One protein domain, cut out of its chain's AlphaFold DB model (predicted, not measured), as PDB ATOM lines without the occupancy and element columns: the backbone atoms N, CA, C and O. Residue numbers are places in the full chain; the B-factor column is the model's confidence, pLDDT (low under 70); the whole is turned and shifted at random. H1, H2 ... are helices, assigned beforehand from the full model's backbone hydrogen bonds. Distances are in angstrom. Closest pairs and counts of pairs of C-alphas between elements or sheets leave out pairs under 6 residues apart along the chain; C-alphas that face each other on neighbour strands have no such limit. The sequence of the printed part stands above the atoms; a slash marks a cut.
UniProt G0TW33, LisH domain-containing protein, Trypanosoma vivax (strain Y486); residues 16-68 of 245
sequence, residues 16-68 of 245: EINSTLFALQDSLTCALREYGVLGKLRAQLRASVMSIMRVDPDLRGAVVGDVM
ATOM      1  N   GLU A  16     167.554 209.024 164.631       86.38
ATOM      2  CA  GLU A  16     166.740 208.109 165.438       86.38
ATOM      3  C   GLU A  16     165.496 208.815 166.000       86.38
ATOM      4  O   GLU A  16     164.376 208.309 165.863       86.38
ATOM      5  N   ILE A  17     165.643 210.032 166.532       87.12
ATOM      6  CA  ILE A  17     164.513 210.828 167.042       87.12
ATOM      7  C   ILE A  17     163.499 211.132 165.933       87.12
ATOM      8  O   ILE A  17     162.294 210.962 166.130       87.12
ATOM      9  N   ASN A  18     163.955 211.527 164.744       86.25
ATOM     10  CA  ASN A  18     163.046 211.771 163.624       86.25
ATOM     11  C   ASN A  18     162.334 210.482 163.188       86.25
ATOM     12  O   ASN A  18     161.124 210.497 162.962       86.25
ATOM     13  N   SER A  19     163.048 209.352 163.139       90.81
ATOM     14  CA  SER A  19     162.454 208.057 162.781       90.81
ATOM     15  C   SER A  19     161.372 207.613 163.776       90.81
ATOM     16  O   SER A  19     160.300 207.154 163.373       90.81
ATOM     17  N   THR A  20     161.608 207.818 165.076       92.25
ATOM     18  CA  THR A  20     160.638 207.479 166.126       92.25
ATOM     19  C   THR A  20     159.429 208.407 166.091       92.25
ATOM     20  O   THR A  20     158.305 207.936 166.269       92.25
ATOM     21  N   LEU A  21     159.618 209.694 165.782       93.31
ATOM     22  CA  LEU A  21     158.524 210.648 165.593       93.31
ATOM     23  C   LEU A  21     157.605 210.237 164.433       93.31
ATOM     24  O   LEU A  21     156.383 210.240 164.599       93.31
ATOM     25  N   PHE A  22     158.173 209.833 163.292       93.88
ATOM     26  CA  PHE A  22     157.390 209.349 162.150       93.88
ATOM     27  C   PHE A  22     156.612 208.075 162.490       93.88
ATOM     28  O   PHE A  22     155.410 208.006 162.234       93.88
ATOM     29  N   ALA A  23     157.249 207.106 163.154       92.75
ATOM     30  CA  ALA A  23     156.572 205.886 163.590       92.75
ATOM     31  C   ALA A  23     155.403 206.177 164.553       92.75
ATOM     32  O   ALA A  23     154.357 205.524 164.499       92.75
ATOM     33  N   LEU A  24     155.557 207.179 165.421       94.19
ATOM     34  CA  LEU A  24     154.525 207.595 166.369       94.19
ATOM     35  C   LEU A  24     153.372 208.323 165.661       94.19
ATOM     36  O   LEU A  24     152.207 208.052 165.958       94.19
ATOM     37  N   GLN A  25     153.674 209.185 164.685       94.50
ATOM     38  CA  GLN A  25     152.674 209.832 163.833       94.50
ATOM     39  C   GLN A  25     151.857 208.804 163.038       94.50
ATOM     40  O   GLN A  25     150.626 208.910 162.981       94.50
ATOM     41  N   ASP A  26     152.514 207.796 162.469       94.94
ATOM     42  CA  ASP A  26     151.852 206.717 161.736       94.94
ATOM     43  C   ASP A  26     150.984 205.871 162.664       94.94
ATOM     44  O   ASP A  26     149.817 205.621 162.360       94.94
ATOM     45  N   SER A  27     151.501 205.500 163.839       95.38
ATOM     46  CA  SER A  27     150.742 204.756 164.850       95.38
ATOM     47  C   SER A  27     149.495 205.518 165.305       95.38
ATOM     48  O   SER A  27     148.400 204.952 165.333       95.38
ATOM     49  N   LEU A  28     149.624 206.819 165.584       93.12
ATOM     50  CA  LEU A  28     148.500 207.678 165.950       93.12
ATOM     51  C   LEU A  28     147.484 207.785 164.810       93.12
ATOM     52  O   LEU A  28     146.281 207.687 165.044       93.12
ATOM     53  N   THR A  29     147.948 207.965 163.573       93.06
ATOM     54  CA  THR A  29     147.071 208.076 162.400       93.06
ATOM     55  C   THR A  29     146.318 206.770 162.148       93.06
ATOM     56  O   THR A  29     145.111 206.803 161.889       93.06
ATOM     57  N   CYS A  30     146.995 205.626 162.279       94.44
ATOM     58  CA  CYS A  30     146.394 204.297 162.207       94.44
ATOM     59  C   CYS A  30     145.350 204.097 163.305       94.44
ATOM     60  O   CYS A  30     144.224 203.725 162.988       94.44
ATOM     61  N   ALA A  31     145.665 204.437 164.557       95.44
ATOM     62  CA  ALA A  31     144.709 204.357 165.657       95.44
ATOM     63  C   ALA A  31     143.484 205.253 165.398       95.44
ATOM     64  O   ALA A  31     142.347 204.787 165.426       95.44
ATOM     65  N   LEU A  32     143.680 206.533 165.064       90.94
ATOM     66  CA  LEU A  32     142.578 207.457 164.765       90.94
ATOM     67  C   LEU A  32     141.711 206.984 163.589       90.94
ATOM     68  O   LEU A  32     140.506 207.258 163.574       90.94
ATOM     69  N   ARG A  33     142.306 206.296 162.606       92.88
ATOM     70  CA  ARG A  33     141.586 205.668 161.494       92.88
ATOM     71  C   ARG A  33     140.796 204.442 161.961       92.88
ATOM     72  O   ARG A  33     139.613 204.364 161.645       92.88
ATOM     73  N   GLU A  34     141.408 203.540 162.723       94.44
ATOM     74  CA  GLU A  34     140.789 202.306 163.233       94.44
ATOM     75  C   GLU A  34     139.599 202.598 164.158       94.44
ATOM     76  O   GLU A  34     138.536 201.997 164.021       94.44
ATOM     77  N   TYR A  35     139.719 203.603 165.026       94.00
ATOM     78  CA  TYR A  35     138.621 204.058 165.888       94.00
ATOM     79  C   TYR A  35     137.584 204.936 165.158       94.00
ATOM     80  O   TYR A  35     136.637 205.427 165.781       94.00
ATOM     81  N   GLY A  36     137.760 205.204 163.859       87.12
ATOM     82  CA  GLY A  36     136.864 206.050 163.061       87.12
ATOM     83  C   GLY A  36     136.854 207.536 163.455       87.12
ATOM     84  O   GLY A  36     136.066 208.320 162.922       87.12
ATOM     85  N   VAL A  37     137.732 207.962 164.368       92.31
ATOM     86  CA  VAL A  37     137.825 209.349 164.858       92.31
ATOM     87  C   VAL A  37     138.298 210.286 163.748       92.31
ATOM     88  O   VAL A  37     137.773 211.391 163.613       92.31
ATOM     89  N   LEU A  38     139.227 209.836 162.898       84.69
ATOM     90  CA  LEU A  38     139.726 210.625 161.767       84.69
ATOM     91  C   LEU A  38     138.611 210.953 160.758       84.69
ATOM     92  O   LEU A  38     138.585 212.049 160.196       84.69
ATOM     93  N   GLY A  39     137.667 210.027 160.558       81.75
ATOM     94  CA  GLY A  39     136.480 210.244 159.727       81.75
ATOM     95  C   GLY A  39     135.561 211.314 160.314       81.75
ATOM     96  O   GLY A  39     135.174 212.244 159.608       81.75
ATOM     97  N   LYS A  40     135.302 211.248 161.627       87.56
ATOM     98  CA  LYS A  40     134.504 212.250 162.354       87.56
ATOM     99  C   LYS A  40     135.145 213.638 162.318       87.56
ATOM    100  O   LYS A  40     134.457 214.603 162.010       87.56
ATOM    101  N   LEU A  41     136.456 213.735 162.549       83.50
ATOM    102  CA  LEU A  41     137.208 214.994 162.449       83.50
ATOM    103  C   LEU A  41     137.117 215.600 161.046       83.50
ATOM    104  O   LEU A  41     136.834 216.787 160.900       83.50
ATOM    105  N   ARG A  42     137.304 214.788 159.997       80.94
ATOM    106  CA  ARG A  42     137.159 215.243 158.604       80.94
ATOM    107  C   ARG A  42     135.734 215.698 158.294       80.94
ATOM    108  O   ARG A  42     135.568 216.713 157.622       80.94
ATOM    109  N   ALA A  43     134.723 214.974 158.772       76.12
ATOM    110  CA  ALA A  43     133.322 215.344 158.595       76.12
ATOM    111  C   ALA A  43     132.989 216.660 159.313       76.12
ATOM    112  O   ALA A  43     132.395 217.541 158.701       76.12
ATOM    113  N   GLN A  44     133.443 216.837 160.557       82.69
ATOM    114  CA  GLN A  44     133.267 218.076 161.318       82.69
ATOM    115  C   GLN A  44     133.977 219.257 160.658       82.69
ATOM    116  O   GLN A  44     133.359 220.295 160.473       82.69
ATOM    117  N   LEU A  45     135.229 219.096 160.220       80.88
ATOM    118  CA  LEU A  45     135.945 220.144 159.485       80.88
ATOM    119  C   LEU A  45     135.212 220.532 158.198       80.88
ATOM    120  O   LEU A  45     135.050 221.717 157.918       80.88
ATOM    121  N   ARG A  46     134.721 219.551 157.431       74.38
ATOM    122  CA  ARG A  46     133.905 219.813 156.236       74.38
ATOM    123  C   ARG A  46     132.603 220.528 156.582       74.38
ATOM    124  O   ARG A  46     132.248 221.461 155.875       74.38
ATOM    125  N   ALA A  47     131.916 220.123 157.647       69.81
ATOM    126  CA  ALA A  47     130.683 220.756 158.102       69.81
ATOM    127  C   ALA A  47     130.924 222.199 158.566       69.81
ATOM    128  O   ALA A  47     130.180 223.081 158.158       69.81
ATOM    129  N   SER A  48     131.991 222.465 159.325       75.62
ATOM    130  CA  SER A  48     132.374 223.816 159.751       75.62
ATOM    131  C   SER A  48     132.732 224.704 158.565       75.62
ATOM    132  O   SER A  48     132.230 225.815 158.462       75.62
ATOM    133  N   VAL A  49     133.541 224.207 157.621       79.50
ATOM    134  CA  VAL A  49     133.873 224.952 156.396       79.50
ATOM    135  C   VAL A  49     132.618 225.206 155.564       79.50
ATOM    136  O   VAL A  49     132.396 226.328 155.133       79.50
ATOM    137  N   MET A  50     131.759 224.200 155.374       67.75
ATOM    138  CA  MET A  50     130.503 224.368 154.639       67.75
ATOM    139  C   MET A  50     129.533 225.301 155.354       67.75
ATOM    140  O   MET A  50     128.811 226.022 154.687       67.75
ATOM    141  N   SER A  51     129.518 225.318 156.681       63.16
ATOM    142  CA  SER A  51     128.717 226.242 157.474       63.16
ATOM    143  C   SER A  51     129.200 227.686 157.323       63.16
ATOM    144  O   SER A  51     128.379 228.574 157.102       63.16
ATOM    145  N   ILE A  52     130.519 227.899 157.353       64.81
ATOM    146  CA  ILE A  52     131.136 229.198 157.062       64.81
ATOM    147  C   ILE A  52     130.791 229.621 155.626       64.81
ATOM    148  O   ILE A  52     130.310 230.727 155.410       64.81
ATOM    149  N   MET A  53     130.959 228.721 154.652       66.00
ATOM    150  CA  MET A  53     130.710 229.004 153.233       66.00
ATOM    151  C   MET A  53     129.230 229.190 152.882       66.00
ATOM    152  O   MET A  53     128.919 229.901 151.932       66.00
ATOM    153  N   ARG A  54     128.310 228.519 153.584       64.31
ATOM    154  CA  ARG A  54     126.866 228.582 153.297       64.31
ATOM    155  C   ARG A  54     126.157 229.729 154.004       64.31
ATOM    156  O   ARG A  54     124.961 229.879 153.784       64.31
ATOM    157  N   VAL A  55     126.873 230.543 154.787       60.50
ATOM    158  CA  VAL A  55     126.309 231.701 155.501       60.50
ATOM    159  C   VAL A  55     125.043 231.287 156.255       60.50
ATOM    160  O   VAL A  55     124.019 231.956 156.185       60.50
ATOM    161  N   ASP A  56     125.084 230.140 156.938       64.19
ATOM    162  CA  ASP A  56     124.026 229.814 157.887       64.19
ATOM    163  C   ASP A  56     124.243 230.729 159.104       64.19
ATOM    164  O   ASP A  56     125.251 230.570 159.809       64.19
ATOM    165  N   PRO A  57     123.393 231.754 159.307       62.94
ATOM    166  CA  PRO A  57     123.651 232.796 160.294       62.94
ATOM    167  C   PRO A  57     123.722 232.231 161.718       62.94
ATOM    168  O   PRO A  57     124.479 232.759 162.536       62.94
ATOM    169  N   ASP A  58     123.018 231.129 161.990       64.75
ATOM    170  CA  ASP A  58     122.939 230.524 163.319       64.75
ATOM    171  C   ASP A  58     124.210 229.728 163.659       64.75
ATOM    172  O   ASP A  58     124.740 229.832 164.768       64.75
ATOM    173  N   LEU A  59     124.782 228.994 162.694       61.12
ATOM    174  CA  LEU A  59     126.070 228.326 162.909       61.12
ATOM    175  C   LEU A  59     127.257 229.295 162.854       61.12
ATOM    176  O   LEU A  59     128.232 229.095 163.584       61.12
ATOM    177  N   ARG A  60     127.197 230.346 162.026       59.41
ATOM    178  CA  ARG A  60     128.255 231.367 161.992       59.41
ATOM    179  C   ARG A  60     128.417 232.019 163.367       59.41
ATOM    180  O   ARG A  60     129.548 232.176 163.822       59.41
ATOM    181  N   GLY A  61     127.304 232.302 164.054       58.88
ATOM    182  CA  GLY A  61     127.304 232.806 165.429       58.88
ATOM    183  C   GLY A  61     127.911 231.831 166.447       58.88
ATOM    184  O   GLY A  61     128.636 232.244 167.350       58.88
ATOM    185  N   ALA A  62     127.682 230.524 166.283       62.53
ATOM    186  CA  ALA A  62     128.242 229.505 167.172       62.53
ATOM    187  C   ALA A  62     129.761 229.294 166.993       62.53
ATOM    188  O   ALA A  62     130.446 228.944 167.954       62.53
ATOM    189  N   VAL A  63     130.291 229.489 165.779       57.84
ATOM    190  CA  VAL A  63     131.710 229.242 165.452       57.84
ATOM    191  C   VAL A  63     132.579 230.489 165.622       57.84
ATOM    192  O   VAL A  63     133.696 230.389 166.122       57.84
ATOM    193  N   VAL A  64     132.087 231.655 165.201       58.62
ATOM    194  CA  VAL A  64     132.856 232.915 165.182       58.62
ATOM    195  C   VAL A  64     132.539 233.791 166.406       58.62
ATOM    196  O   VAL A  64     133.270 234.733 166.706       58.62
ATOM    197  N   GLY A  65     131.494 233.451 167.166       64.62
ATOM    198  CA  GLY A  65     130.928 234.308 168.205       64.62
ATOM    199  C   GLY A  65     129.909 235.285 167.620       64.62
ATOM    200  O   GLY A  65     129.561 235.201 166.443       64.62
ATOM    201  N   ASP A  66     129.410 236.205 168.446       65.25
ATOM    202  CA  ASP A  66     128.460 237.235 168.017       65.25
ATOM    203  C   ASP A  66     129.131 238.161 166.988       65.25
ATOM    204  O   ASP A  66     129.849 239.108 167.323       65.25
ATOM    205  N   VAL A  67     128.986 237.812 165.707       64.69
ATOM    206  CA  VAL A  67     129.540 238.576 164.591       64.69
ATOM    207  C   VAL A  67     128.794 239.898 164.557       64.69
ATOM    208  O   VAL A  67     127.602 239.929 164.245       64.69
ATOM    209  N   MET A  68     129.499 240.989 164.864       65.50
ATOM    210  CA  MET A  68     128.917 242.328 164.830       65.50
ATOM    211  C   MET A  68     128.253 242.559 163.475       65.50
ATOM    212  O   MET A  68     128.918 242.605 162.435       65.50
TER     213      MET A  68
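AT A GLANCE: This is residues 16 to 68 of the 245 residues of the protein "LisH domain-containing protein" of Trypanosoma vivax (strain Y486) (UniProt G0TW33). Two long helices, H1 and H2, meet near their ends in an open L, and a short third helix, H3, folds back at a slant beside the far end of H2. Residues 16 to 28 of H1 stick out as a free arm, and the two long helices together make most of the length. The printed part has 53 residues, with three named helices in the order H1, H2, H3 and no named strand; the class is all helix. It is extended, with a radius of gyration of the C-alphas of 16.9 A and spans of 51 by 22 by 14 A.

HOW THE PARTS SIT: H1, residues 16 to 34, and H2, residues 37 to 53, touch only at the corner by their link, and only just, with 3 pairs of C-alphas within 8 A. H1 touches H2 with residues 29 to 33 alone, and H2 touches H1 with residues 38 to 39 alone; the closest C-alphas, of Leu 32 and Leu 38, are 5.2 A apart. Their lines are about perpendicular, at 79 degrees. H3, residues 57 to 64, touches H2, which meets it with residues 48 to 52 alone; the closest C-alphas, of Ile 52 and Arg 60, are 6.1 A apart. H2 and H3 run opposite ways at a steep tilt of 60 degrees. H1 and H3 are apart. In H1, H2 and H3 every O i to N i+4 pair is within hydrogen-bond range.

IN THESE COORDINATES: H1, 19 residues, is 26.7 A long and begins at C-alpha 16, (166.740, 208.109, 165.438). H2, 17 residues, is 23.9 A long and begins at C-alpha 37, (137.825, 209.349, 164.858). H3, 8 residues, is 10.4 A long and ends at C-alpha 64, (132.856, 232.915, 165.182).

THE WHOLE: The C-alphas farthest apart, of Glu 16 and Met 68, are 51.0 A apart. The printed part has no cut, and both links are tight. Residues 42 to 47 of H2 also stand free. Mean pLDDT of the printed part is 78.9; residue 47 and residues 50 to 68 are under 70.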